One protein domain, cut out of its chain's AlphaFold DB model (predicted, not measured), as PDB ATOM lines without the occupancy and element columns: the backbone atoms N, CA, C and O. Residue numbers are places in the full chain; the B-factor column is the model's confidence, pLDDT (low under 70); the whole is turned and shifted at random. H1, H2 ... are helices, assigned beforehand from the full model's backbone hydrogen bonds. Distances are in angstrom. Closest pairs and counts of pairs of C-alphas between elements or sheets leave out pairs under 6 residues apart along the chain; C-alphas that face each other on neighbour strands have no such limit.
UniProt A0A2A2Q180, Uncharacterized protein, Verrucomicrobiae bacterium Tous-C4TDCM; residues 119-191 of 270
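This is residues 119 to 191 of the 270 residues of an uncharacterized protein of Verrucomicrobiae bacterium Tous-C4TDCM (UniProt A0A2A2Q180). One long helix, H1, makes the longest axis, and its first part, residues 119 to 137, sticks out as a bare arm. Beyond residue 158, where H1 is over, H2 folds back and crosses the second part of H1 at a steep tilt, with the short helix H3 following H2 and lying near H1 at about residue 142. The printed part has 73 residues with three named helices, in the order H1, H2, H3, and no named strand; its class is all helix. It is loose, with a radius of gyration of the C-alphas of 16.3 A, and its C-alphas span 54 by 25 by 16 A, much of that length being the arm of H1.

H1 is residues 119 to 158, 40 residues and 54.7 A from first to last C-alpha. It begins with C-alpha 119 at (233.620, 133.244, 257.715) and ends with C-alpha 158 at (256.412, 182.696, 262.725). After a short link of 6 residues comes H2, residues 165 to 180, 23.2 A long. A tight link of 2 residues leads to H3, residues 183 to 187, 6.3 A from first to last C-alpha, which ends with C-alpha 187 at (232.965, 169.475, 270.381).

H1 touches H2 with residues 141 to 155 alone, and 25 pairs of their C-alphas are within 8 A. The closest C-alphas of the two are those of Gly 148 and Ala 171, 4.7 A apart. Their lines stand at a steep tilt of 54 degrees, and they run opposite ways. H1 and H3 are close but not clearly touching, with 1 pair of C-alphas within 8 A, those of Thr 142 and Phe 186 at 7.8 A. H2 and H3 meet only through their link. In H3 every O i to N i+4 pair is within hydrogen-bond range; in H1 it is 34 of 36 and in H2 11 of 12.

The two C-alphas farthest apart are those of Pro 119 and Asp 158, 54.7 A. Residues 119 to 137, which belong to H1, stand free; without them the body has 54 residues, spans 34 by 18 by 16 A and has a radius of gyration of 11.5 A. The printed part has no cut, and neither of its two links is long. The mean pLDDT of the printed part is 73.2, and the model's confidence is low, under 70, at residue 126, residues 159 to 166, residue 183 and residues 185 to 191.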
ATOM      1  N   PRO A 119     233.415 131.850 258.123       71.00
ATOM      2  CA  PRO A 119     233.620 133.244 257.715       71.00
ATOM      3  C   PRO A 119     232.850 134.222 258.616       71.00
ATOM      4  O   PRO A 119     233.325 135.322 258.880       71.00
ATOM      5  N   VAL A 120     231.723 133.781 259.186       72.75
ATOM      6  CA  VAL A 120     230.929 134.544 260.160       72.75
ATOM      7  C   VAL A 120     231.741 134.834 261.426       72.75
ATOM      8  O   VAL A 120     231.820 135.978 261.861       72.75
ATOM      9  N   ARG A 121     232.439 133.837 261.987       70.06
ATOM     10  CA  ARG A 121     233.298 134.041 263.168       70.06
ATOM     11  C   ARG A 121     234.453 135.007 262.886       70.06
ATOM     12  O   ARG A 121     234.836 135.781 263.763       70.06
ATOM     13  N   TRP A 122     235.003 134.976 261.672       70.94
ATOM     14  CA  TRP A 122     236.042 135.915 261.249       70.94
ATOM     15  C   TRP A 122     235.501 137.344 261.124       70.94
ATOM     16  O   TRP A 122     236.122 138.263 261.653       70.94
ATOM     17  N   ALA A 123     234.315 137.517 260.529       72.44
ATOM     18  CA  ALA A 123     233.633 138.804 260.431       72.44
ATOM     19  C   ALA A 123     233.303 139.393 261.813       72.44
ATOM     20  O   ALA A 123     233.617 140.552 262.066       72.44
ATOM     21  N   PHE A 124     232.778 138.590 262.747       74.12
ATOM     22  CA  PHE A 124     232.555 139.037 264.129       74.12
ATOM     23  C   PHE A 124     233.859 139.429 264.826       74.12
ATOM     24  O   PHE A 124     233.909 140.448 265.505       74.12
ATOM     25  N   THR A 125     234.935 138.664 264.632       70.00
ATOM     26  CA  THR A 125     236.243 139.009 265.212       70.00
ATOM     27  C   THR A 125     236.771 140.327 264.640       70.00
ATOM     28  O   THR A 125     237.320 141.134 265.387       70.00
ATOM     29  N   LEU A 126     236.581 140.572 263.340       68.50
ATOM     30  CA  LEU A 126     236.927 141.847 262.715       68.50
ATOM     31  C   LEU A 126     236.083 142.998 263.259       68.50
ATOM     32  O   LEU A 126     236.652 144.021 263.624       68.50
ATOM     33  N   LEU A 127     234.768 142.815 263.379       74.12
ATOM     34  CA  LEU A 127     233.854 143.821 263.919       74.12
ATOM     35  C   LEU A 127     234.219 144.192 265.364       74.12
ATOM     36  O   LEU A 127     234.331 145.368 265.695       74.12
ATOM     37  N   PHE A 128     234.509 143.198 266.208       71.00
ATOM     38  CA  PHE A 128     234.969 143.437 267.579       71.00
ATOM     39  C   PHE A 128     236.371 144.049 267.645       71.00
ATOM     40  O   PHE A 128     236.664 144.767 268.594       71.00
ATOM     41  N   SER A 129     237.237 143.805 266.654       70.06
ATOM     42  CA  SER A 129     238.536 144.489 266.550       70.06
ATOM     43  C   SER A 129     238.429 145.910 265.990       70.06
ATOM     44  O   SER A 129     239.329 146.720 266.210       70.06
ATOM     45  N   LEU A 130     237.326 146.227 265.302       74.06
ATOM     46  CA  LEU A 130     237.079 147.543 264.728       74.06
ATOM     47  C   LEU A 130     236.822 148.580 265.819       74.06
ATOM     48  O   LEU A 130     237.312 149.687 265.696       74.06
ATOM     49  N   ILE A 131     236.124 148.210 266.895       75.06
ATOM     50  CA  ILE A 131     235.817 149.105 268.023       75.06
ATOM     51  C   ILE A 131     237.093 149.663 268.691       75.06
ATOM     52  O   ILE A 131     237.241 150.878 268.782       75.06
ATOM     53  N   PRO A 132     238.060 148.842 269.147       73.25
ATOM     54  CA  PRO A 132     239.295 149.371 269.719       73.25
ATOM     55  C   PRO A 132     240.162 150.073 268.671       73.25
ATOM     56  O   PRO A 132     240.866 151.014 269.017       73.25
ATOM     57  N   ALA A 133     240.116 149.660 267.400       72.62
ATOM     58  CA  ALA A 133     240.811 150.376 266.334       72.62
ATOM     59  C   ALA A 133     240.201 151.765 266.087       72.62
ATOM     60  O   ALA A 133     240.951 152.727 265.964       72.62
ATOM     61  N   SER A 134     238.872 151.894 266.063       75.75
ATOM     62  CA  SER A 134     238.183 153.172 265.879       75.75
ATOM     63  C   SER A 134     238.405 154.095 267.069       75.75
ATOM     64  O   SER A 134     238.685 155.267 266.858       75.75
ATOM     65  N   LEU A 135     238.386 153.567 268.297       79.12
ATOM     66  CA  LEU A 135     238.787 154.304 269.499       79.12
ATOM     67  C   LEU A 135     240.226 154.813 269.389       79.12
ATOM     68  O   LEU A 135     240.471 155.986 269.636       79.12
ATOM     69  N   LEU A 136     241.169 153.967 268.967       77.44
ATOM     70  CA  LEU A 136     242.574 154.357 268.816       77.44
ATOM     71  C   LEU A 136     242.743 155.425 267.725       77.44
ATOM     72  O   LEU A 136     243.455 156.403 267.933       77.44
ATOM     73  N   TRP A 137     242.043 155.284 266.596       79.38
ATOM     74  CA  TRP A 137     241.993 156.305 265.546       79.38
ATOM     75  C   TRP A 137     241.380 157.610 266.037       79.38
ATOM     76  O   TRP A 137     241.920 158.668 265.737       79.38
ATOM     77  N   PHE A 138     240.298 157.544 266.807       76.62
ATOM     78  CA  PHE A 138     239.640 158.717 267.365       76.62
ATOM     79  C   PHE A 138     240.553 159.430 268.366       76.62
ATOM     80  O   PHE A 138     240.833 160.609 268.191       76.62
ATOM     81  N   THR A 139     241.128 158.713 269.337       77.00
ATOM     82  CA  THR A 139     242.112 159.270 270.277       77.00
ATOM     83  C   THR A 139     243.330 159.840 269.549       77.00
ATOM     84  O   THR A 139     243.817 160.912 269.902       77.00
ATOM     85  N   GLY A 140     243.811 159.149 268.513       75.19
ATOM     86  CA  GLY A 140     244.889 159.628 267.653       75.19
ATOM     87  C   GLY A 140     244.517 160.920 266.930       75.19
ATOM     88  O   GLY A 140     245.303 161.863 266.950       75.19
ATOM     89  N   ALA A 141     243.316 160.998 266.353       75.88
ATOM     90  CA  ALA A 141     242.797 162.189 265.688       75.88
ATOM     91  C   ALA A 141     242.646 163.363 266.663       75.88
ATOM     92  O   ALA A 141     243.077 164.465 266.343       75.88
ATOM     93  N   THR A 142     242.137 163.128 267.873       74.81
ATOM     94  CA  THR A 142     242.039 164.143 268.934       74.81
ATOM     95  C   THR A 142     243.415 164.656 269.363       74.81
ATOM     96  O   THR A 142     243.660 165.863 269.405       74.81
ATOM     97  N   ALA A 143     244.362 163.755 269.638       76.31
ATOM     98  CA  ALA A 143     245.729 164.139 269.994       76.31
ATOM     99  C   ALA A 143     246.397 164.931 268.862       76.31
ATOM    100  O   ALA A 143     247.083 165.927 269.093       76.31
ATOM    101  N   LEU A 144     246.160 164.503 267.627       78.12
ATOM    102  CA  LEU A 144     246.713 165.135 266.449       78.12
ATOM    103  C   LEU A 144     246.081 166.495 266.156       78.12
ATOM    104  O   LEU A 144     246.799 167.399 265.745       78.12
ATOM    105  N   ARG A 145     244.784 166.667 266.413       75.62
ATOM    106  CA  ARG A 145     244.093 167.953 266.314       75.62
ATOM    107  C   ARG A 145     244.660 168.939 267.334       75.62
ATOM    108  O   ARG A 145     244.990 170.050 266.949       75.62
ATOM    109  N   ASN A 146     244.912 168.513 268.574       75.81
ATOM    110  CA  ASN A 146     245.583 169.346 269.582       75.81
ATOM    111  C   ASN A 146     246.987 169.789 269.149       75.81
ATOM    112  O   ASN A 146     247.331 170.969 269.197       75.81
ATOM    113  N   VAL A 147     247.805 168.836 268.699       78.06
ATOM    114  CA  VAL A 147     249.164 169.124 268.217       78.06
ATOM    115  C   VAL A 147     249.130 169.980 266.941       78.06
ATOM    116  O   VAL A 147     249.979 170.854 266.763       78.06
ATOM    117  N   GLY A 148     248.138 169.760 266.079       77.62
ATOM    118  CA  GLY A 148     247.876 170.530 264.868       77.62
ATOM    119  C   GLY A 148     247.493 171.976 265.167       77.62
ATOM    120  O   GLY A 148     248.078 172.868 264.570       77.62
ATOM    121  N   SER A 149     246.611 172.223 266.140       79.56
ATOM    122  CA  SER A 149     246.230 173.579 266.565       79.56
ATOM    123  C   SER A 149     247.430 174.369 267.097       79.56
ATOM    124  O   SER A 149     247.610 175.538 266.769       79.56
ATOM    125  N   VAL A 150     248.317 173.725 267.866       81.50
ATOM    126  CA  VAL A 150     249.575 174.349 268.322       81.50
ATOM    127  C   VAL A 150     250.499 174.667 267.141       81.50
ATOM    128  O   VAL A 150     251.115 175.732 267.097       81.50
ATOM    129  N   ALA A 151     250.605 173.747 266.178       79.19
ATOM    130  CA  ALA A 151     251.403 173.940 264.971       79.19
ATOM    131  C   ALA A 151     250.856 175.070 264.081       79.19
ATOM    132  O   ALA A 151     251.639 175.803 263.478       79.19
ATOM    133  N   GLU A 152     249.536 175.222 264.036       79.25
ATOM    134  CA  GLU A 152     248.826 176.266 263.308       79.25
ATOM    135  C   GLU A 152     249.073 177.650 263.916       79.25
ATOM    136  O   GLU A 152     249.490 178.551 263.194       79.25
ATOM    137  N   ILE A 153     248.939 177.800 265.242       79.38
ATOM    138  CA  ILE A 153     249.271 179.052 265.950       79.38
ATOM    139  C   ILE A 153     250.730 179.434 265.695       79.38
ATOM    140  O   ILE A 153     251.036 180.578 265.373       79.38
ATOM    141  N   ARG A 154     251.643 178.461 265.775       80.00
ATOM    142  CA  ARG A 154     253.063 178.713 265.526       80.00
ATOM    143  C   ARG A 154     253.330 179.176 264.095       80.00
ATOM    144  O   ARG A 154     254.085 180.116 263.896       80.00
ATOM    145  N   ARG A 155     252.707 178.538 263.100       78.06
ATOM    146  CA  ARG A 155     252.837 178.939 261.691       78.06
ATOM    147  C   ARG A 155     252.229 180.320 261.431       78.06
ATOM    148  O   ARG A 155     252.745 181.049 260.591       78.06
ATOM    149  N   TYR A 156     251.162 180.666 262.146       79.25
ATOM    150  CA  TYR A 156     250.528 181.978 262.075       79.25
ATOM    151  C   TYR A 156     251.440 183.094 262.607       79.25
ATOM    152  O   TYR A 156     251.522 184.155 262.000       79.25
ATOM    153  N   VAL A 157     252.169 182.837 263.700       78.25
ATOM    154  CA  VAL A 157     253.086 183.808 264.324       78.25
ATOM    155  C   VAL A 157     254.434 183.895 263.605       78.25
ATOM    156  O   VAL A 157     254.897 184.991 263.305       78.25
ATOM    157  N   ASP A 158     255.067 182.752 263.322       76.88
ATOM    158  CA  ASP A 158     256.412 182.696 262.725       76.88
ATOM    159  C   ASP A 158     256.382 182.989 261.207       76.88
ATOM    160  O   ASP A 158     257.405 183.299 260.599       76.88
ATOM    161  N   GLY A 159     255.206 182.897 260.578       69.19
ATOM    162  CA  GLY A 159     255.031 182.977 259.132       69.19
ATOM    163  C   GLY A 159     255.279 181.634 258.421       69.19
ATOM    164  O   GLY A 159     255.925 180.725 258.955       69.19
ATOM    165  N   PRO A 160     254.757 181.466 257.191       64.62
ATOM    166  CA  PRO A 160     254.789 180.192 256.472       64.62
ATOM    167  C   PRO A 160     256.202 179.709 256.106       64.62
ATOM    168  O   PRO A 160     256.381 178.500 255.974       64.62
ATOM    169  N   ASP A 161     257.178 180.615 255.991       60.06
ATOM    170  CA  ASP A 161     258.543 180.304 255.539       60.06
ATOM    171  C   ASP A 161     259.530 180.010 256.685       60.06
ATOM    172  O   ASP A 161     260.537 179.335 256.471       60.06
ATOM    173  N   ALA A 162     259.253 180.474 257.911       61.16
ATOM    174  CA  ALA A 162     260.116 180.242 259.077       61.16
ATOM    175  C   ALA A 162     259.672 179.041 259.933       61.16
ATOM    176  O   ALA A 162     260.431 178.544 260.770       61.16
ATOM    177  N   ALA A 163     258.447 178.550 259.727       62.59
ATOM    178  CA  ALA A 163     257.908 177.428 260.477       62.59
ATOM    179  C   ALA A 163     258.537 176.087 260.022       62.59
ATOM    180  O   ALA A 163     258.639 175.814 258.824       62.59
ATOM    181  N   PRO A 164     258.938 175.195 260.949       69.50
ATOM    182  CA  PRO A 164     259.563 173.923 260.589       69.50
ATOM    183  C   PRO A 164     258.615 173.046 259.755       69.50
ATOM    184  O   PRO A 164     257.445 172.917 260.087       69.50
ATOM    185  N   ALA A 165     259.119 172.335 258.739       69.88
ATOM    186  CA  ALA A 165     258.301 171.505 257.830       69.88
ATOM    187  C   ALA A 165     257.327 170.531 258.540       69.88
ATOM    188  O   ALA A 165     256.258 170.201 258.025       69.88
ATOM    189  N   ARG A 166     257.667 170.101 259.763       68.88
ATOM    190  CA  ARG A 166     256.805 169.277 260.618       68.88
ATOM    191  C   ARG A 166     255.524 169.996 261.064       68.88
ATOM    192  O   ARG A 166     254.490 169.342 261.136       68.88
ATOM    193  N   SER A 167     255.561 171.295 261.374       71.12
ATOM    194  CA  SER A 167     254.358 172.044 261.773       71.12
ATOM    195  C   SER A 167     253.411 172.247 260.591       71.12
ATOM    196  O   SER A 167     252.206 172.086 260.757       71.12
ATOM    197  N   ALA A 168     253.944 172.485 259.389       71.94
ATOM    198  CA  ALA A 168     253.151 172.532 258.161       71.94
ATOM    199  C   ALA A 168     252.426 171.202 257.902       71.94
ATOM    200  O   ALA A 168     251.216 171.192 257.681       71.94
ATOM    201  N   PHE A 169     253.139 170.077 258.028       74.56
ATOM    202  CA  PHE A 169     252.543 168.748 257.894       74.56
ATOM    203  C   PHE A 169     251.428 168.498 258.920       74.56
ATOM    204  O   PHE A 169     250.368 167.998 258.561       74.56
ATOM    205  N   LEU A 170     251.651 168.847 260.191       75.38
ATOM    206  CA  LEU A 170     250.666 168.646 261.260       75.38
ATOM    207  C   LEU A 170     249.416 169.516 261.077       75.38
ATOM    208  O   LEU A 170     248.310 169.030 261.307       75.38
ATOM    209  N   ALA A 171     249.581 170.763 260.628       71.44
ATOM    210  CA  ALA A 171     248.468 171.661 260.323       71.44
ATOM    211  C   ALA A 171     247.628 171.142 259.142       71.44
ATOM    212  O   ALA A 171     246.405 171.084 259.228       71.44
ATOM    213  N   GLU A 172     248.273 170.670 258.070       77.19
ATOM    214  CA  GLU A 172     247.578 170.017 256.951       77.19
ATOM    215  C   GLU A 172     246.853 168.741 257.391       77.19
ATOM    216  O   GLU A 172     245.744 168.464 256.932       77.19
ATOM    217  N   LEU A 173     247.464 167.964 258.289       75.62
ATOM    218  CA  LEU A 173     246.871 166.735 258.803       75.62
ATOM    219  C   LEU A 173     245.610 167.039 259.618       75.62
ATOM    220  O   LEU A 173     244.581 166.407 259.391       75.62
ATOM    221  N   LYS A 174     245.653 168.057 260.484       79.06
ATOM    222  CA  LYS A 174     244.470 168.585 261.178       79.06
ATOM    223  C   LYS A 174     243.395 169.037 260.184       79.06
ATOM    224  O   LYS A 174     242.274 168.549 260.268       79.06
ATOM    225  N   ALA A 175     243.745 169.858 259.194       77.06
ATOM    226  CA  ALA A 175     242.793 170.328 258.186       77.06
ATOM    227  C   ALA A 175     242.147 169.170 257.399       77.06
ATOM    228  O   ALA A 175     240.969 169.224 257.052       77.06
ATOM    229  N   SER A 176     242.895 168.095 257.132       77.50
ATOM    230  CA  SER A 176     242.349 166.902 256.474       77.50
ATOM    231  C   SER A 176     241.351 166.142 257.352       77.50
ATOM    232  O   SER A 176     240.353 165.642 256.840       77.50
ATOM    233  N   ILE A 177     241.588 166.095 258.665       75.00
ATOM    234  CA  ILE A 177     240.684 165.474 259.640       75.00
ATOM    235  C   ILE A 177     239.407 166.307 259.765       75.00
ATOM    236  O   ILE A 177     238.313 165.749 259.678       75.00
ATOM    237  N   ASP A 178     239.548 167.627 259.890       74.75
ATOM    238  CA  ASP A 178     238.428 168.556 260.070       74.75
ATOM    239  C   ASP A 178     237.511 168.605 258.830       74.75
ATOM    240  O   ASP A 178     236.305 168.780 258.961       74.75
ATOM    241  N   ARG A 179     238.034 168.348 257.621       77.62
ATOM    242  CA  ARG A 179     237.210 168.228 256.399       77.62
ATOM    243  C   ARG A 179     236.361 166.960 256.331       77.62
ATOM    244  O   ARG A 179     235.350 166.946 255.634       77.62
ATOM    245  N   VAL A 180     236.815 165.872 256.947       74.31
ATOM    246  CA  VAL A 180     236.195 164.543 256.795       74.31
ATOM    247  C   VAL A 180     235.235 164.240 257.941       74.31
ATOM    248  O   VAL A 180     234.284 163.479 257.761       74.31
ATOM    249  N   LEU A 181     235.475 164.815 259.116       70.31
ATOM    250  CA  LEU A 181     234.707 164.537 260.320       70.31
ATOM    251  C   LEU A 181     233.851 165.747 260.720       70.31
ATOM    252  O   LEU A 181     234.372 166.857 260.765       70.31
ATOM    253  N   PRO A 182     232.563 165.550 261.062       71.31
ATOM    254  CA  PRO A 182     231.703 166.635 261.528       71.31
ATOM    255  C   PRO A 182     232.258 167.305 262.792       71.31
ATOM    256  O   PRO A 182     232.676 166.615 263.726       71.31
ATOM    257  N   GLU A 183     232.193 168.634 262.873       66.62
ATOM    258  CA  GLU A 183     232.648 169.390 264.052       66.62
ATOM    259  C   GLU A 183     231.951 168.964 265.351       66.62
ATOM    260  O   GLU A 183     232.595 168.855 266.399       66.62
ATOM    261  N   ASP A 184     230.654 168.661 265.279       70.25
ATOM    262  CA  ASP A 184     229.836 168.275 266.434       70.25
ATOM    263  C   ASP A 184     230.344 167.005 267.129       70.25
ATOM    264  O   ASP A 184     230.153 166.824 268.334       70.25
ATOM    265  N   TRP A 185     231.034 166.127 266.392       69.81
ATOM    266  CA  TRP A 185     231.606 164.907 266.959       69.81
ATOM    267  C   TRP A 185     232.797 165.201 267.866       69.81
ATOM    268  O   TRP A 185     233.026 164.455 268.812       69.81
ATOM    269  N   PHE A 186     233.542 166.276 267.614       67.50
ATOM    270  CA  PHE A 186     234.704 166.636 268.424       67.50
ATOM    271  C   PHE A 186     234.372 167.613 269.542       67.50
ATOM    272  O   PHE A 186     234.964 167.492 270.613       67.50
ATOM    273  N   ARG A 187     233.393 168.507 269.351       66.12
ATOM    274  CA  ARG A 187     232.965 169.475 270.381       66.12
ATOM    275  C   ARG A 187     232.640 168.806 271.726       66.12
ATOM    276  O   ARG A 187     232.941 169.369 272.772       66.12
ATOM    277  N   ASN A 188     232.102 167.585 271.705       67.56
ATOM    278  CA  ASN A 188     231.747 166.835 272.915       67.56
ATOM    279  C   ASN A 188     232.918 166.093 273.583       67.56
ATOM    280  O   ASN A 188     232.815 165.736 274.754       67.56
ATOM    281  N   PHE A 189     234.008 165.823 272.858       64.06
ATOM    282  CA  PHE A 189     235.132 165.017 273.355       64.06
ATOM    283  C   PHE A 189     236.406 165.832 273.589       64.06
ATOM    284  O   PHE A 189     237.224 165.437 274.418       64.06
ATOM    285  N   ASP A 190     236.581 166.945 272.876       65.62
ATOM    286  CA  ASP A 190     237.748 167.814 272.995       65.62
ATOM    287  C   ASP A 190     237.371 169.304 272.895       65.62
ATOM    288  O   ASP A 190     237.511 169.922 271.835       65.62
ATOM    289  N   PRO A 191     236.911 169.910 274.006       65.44
ATOM    290  CA  PRO A 191     236.596 171.337 274.058       65.44
ATOM    291  C   PRO A 191     237.840 172.236 273.922       65.44
ATOM    292  O   PRO A 191     237.709 173.443 273.722       65.44
TER     293      PRO A 191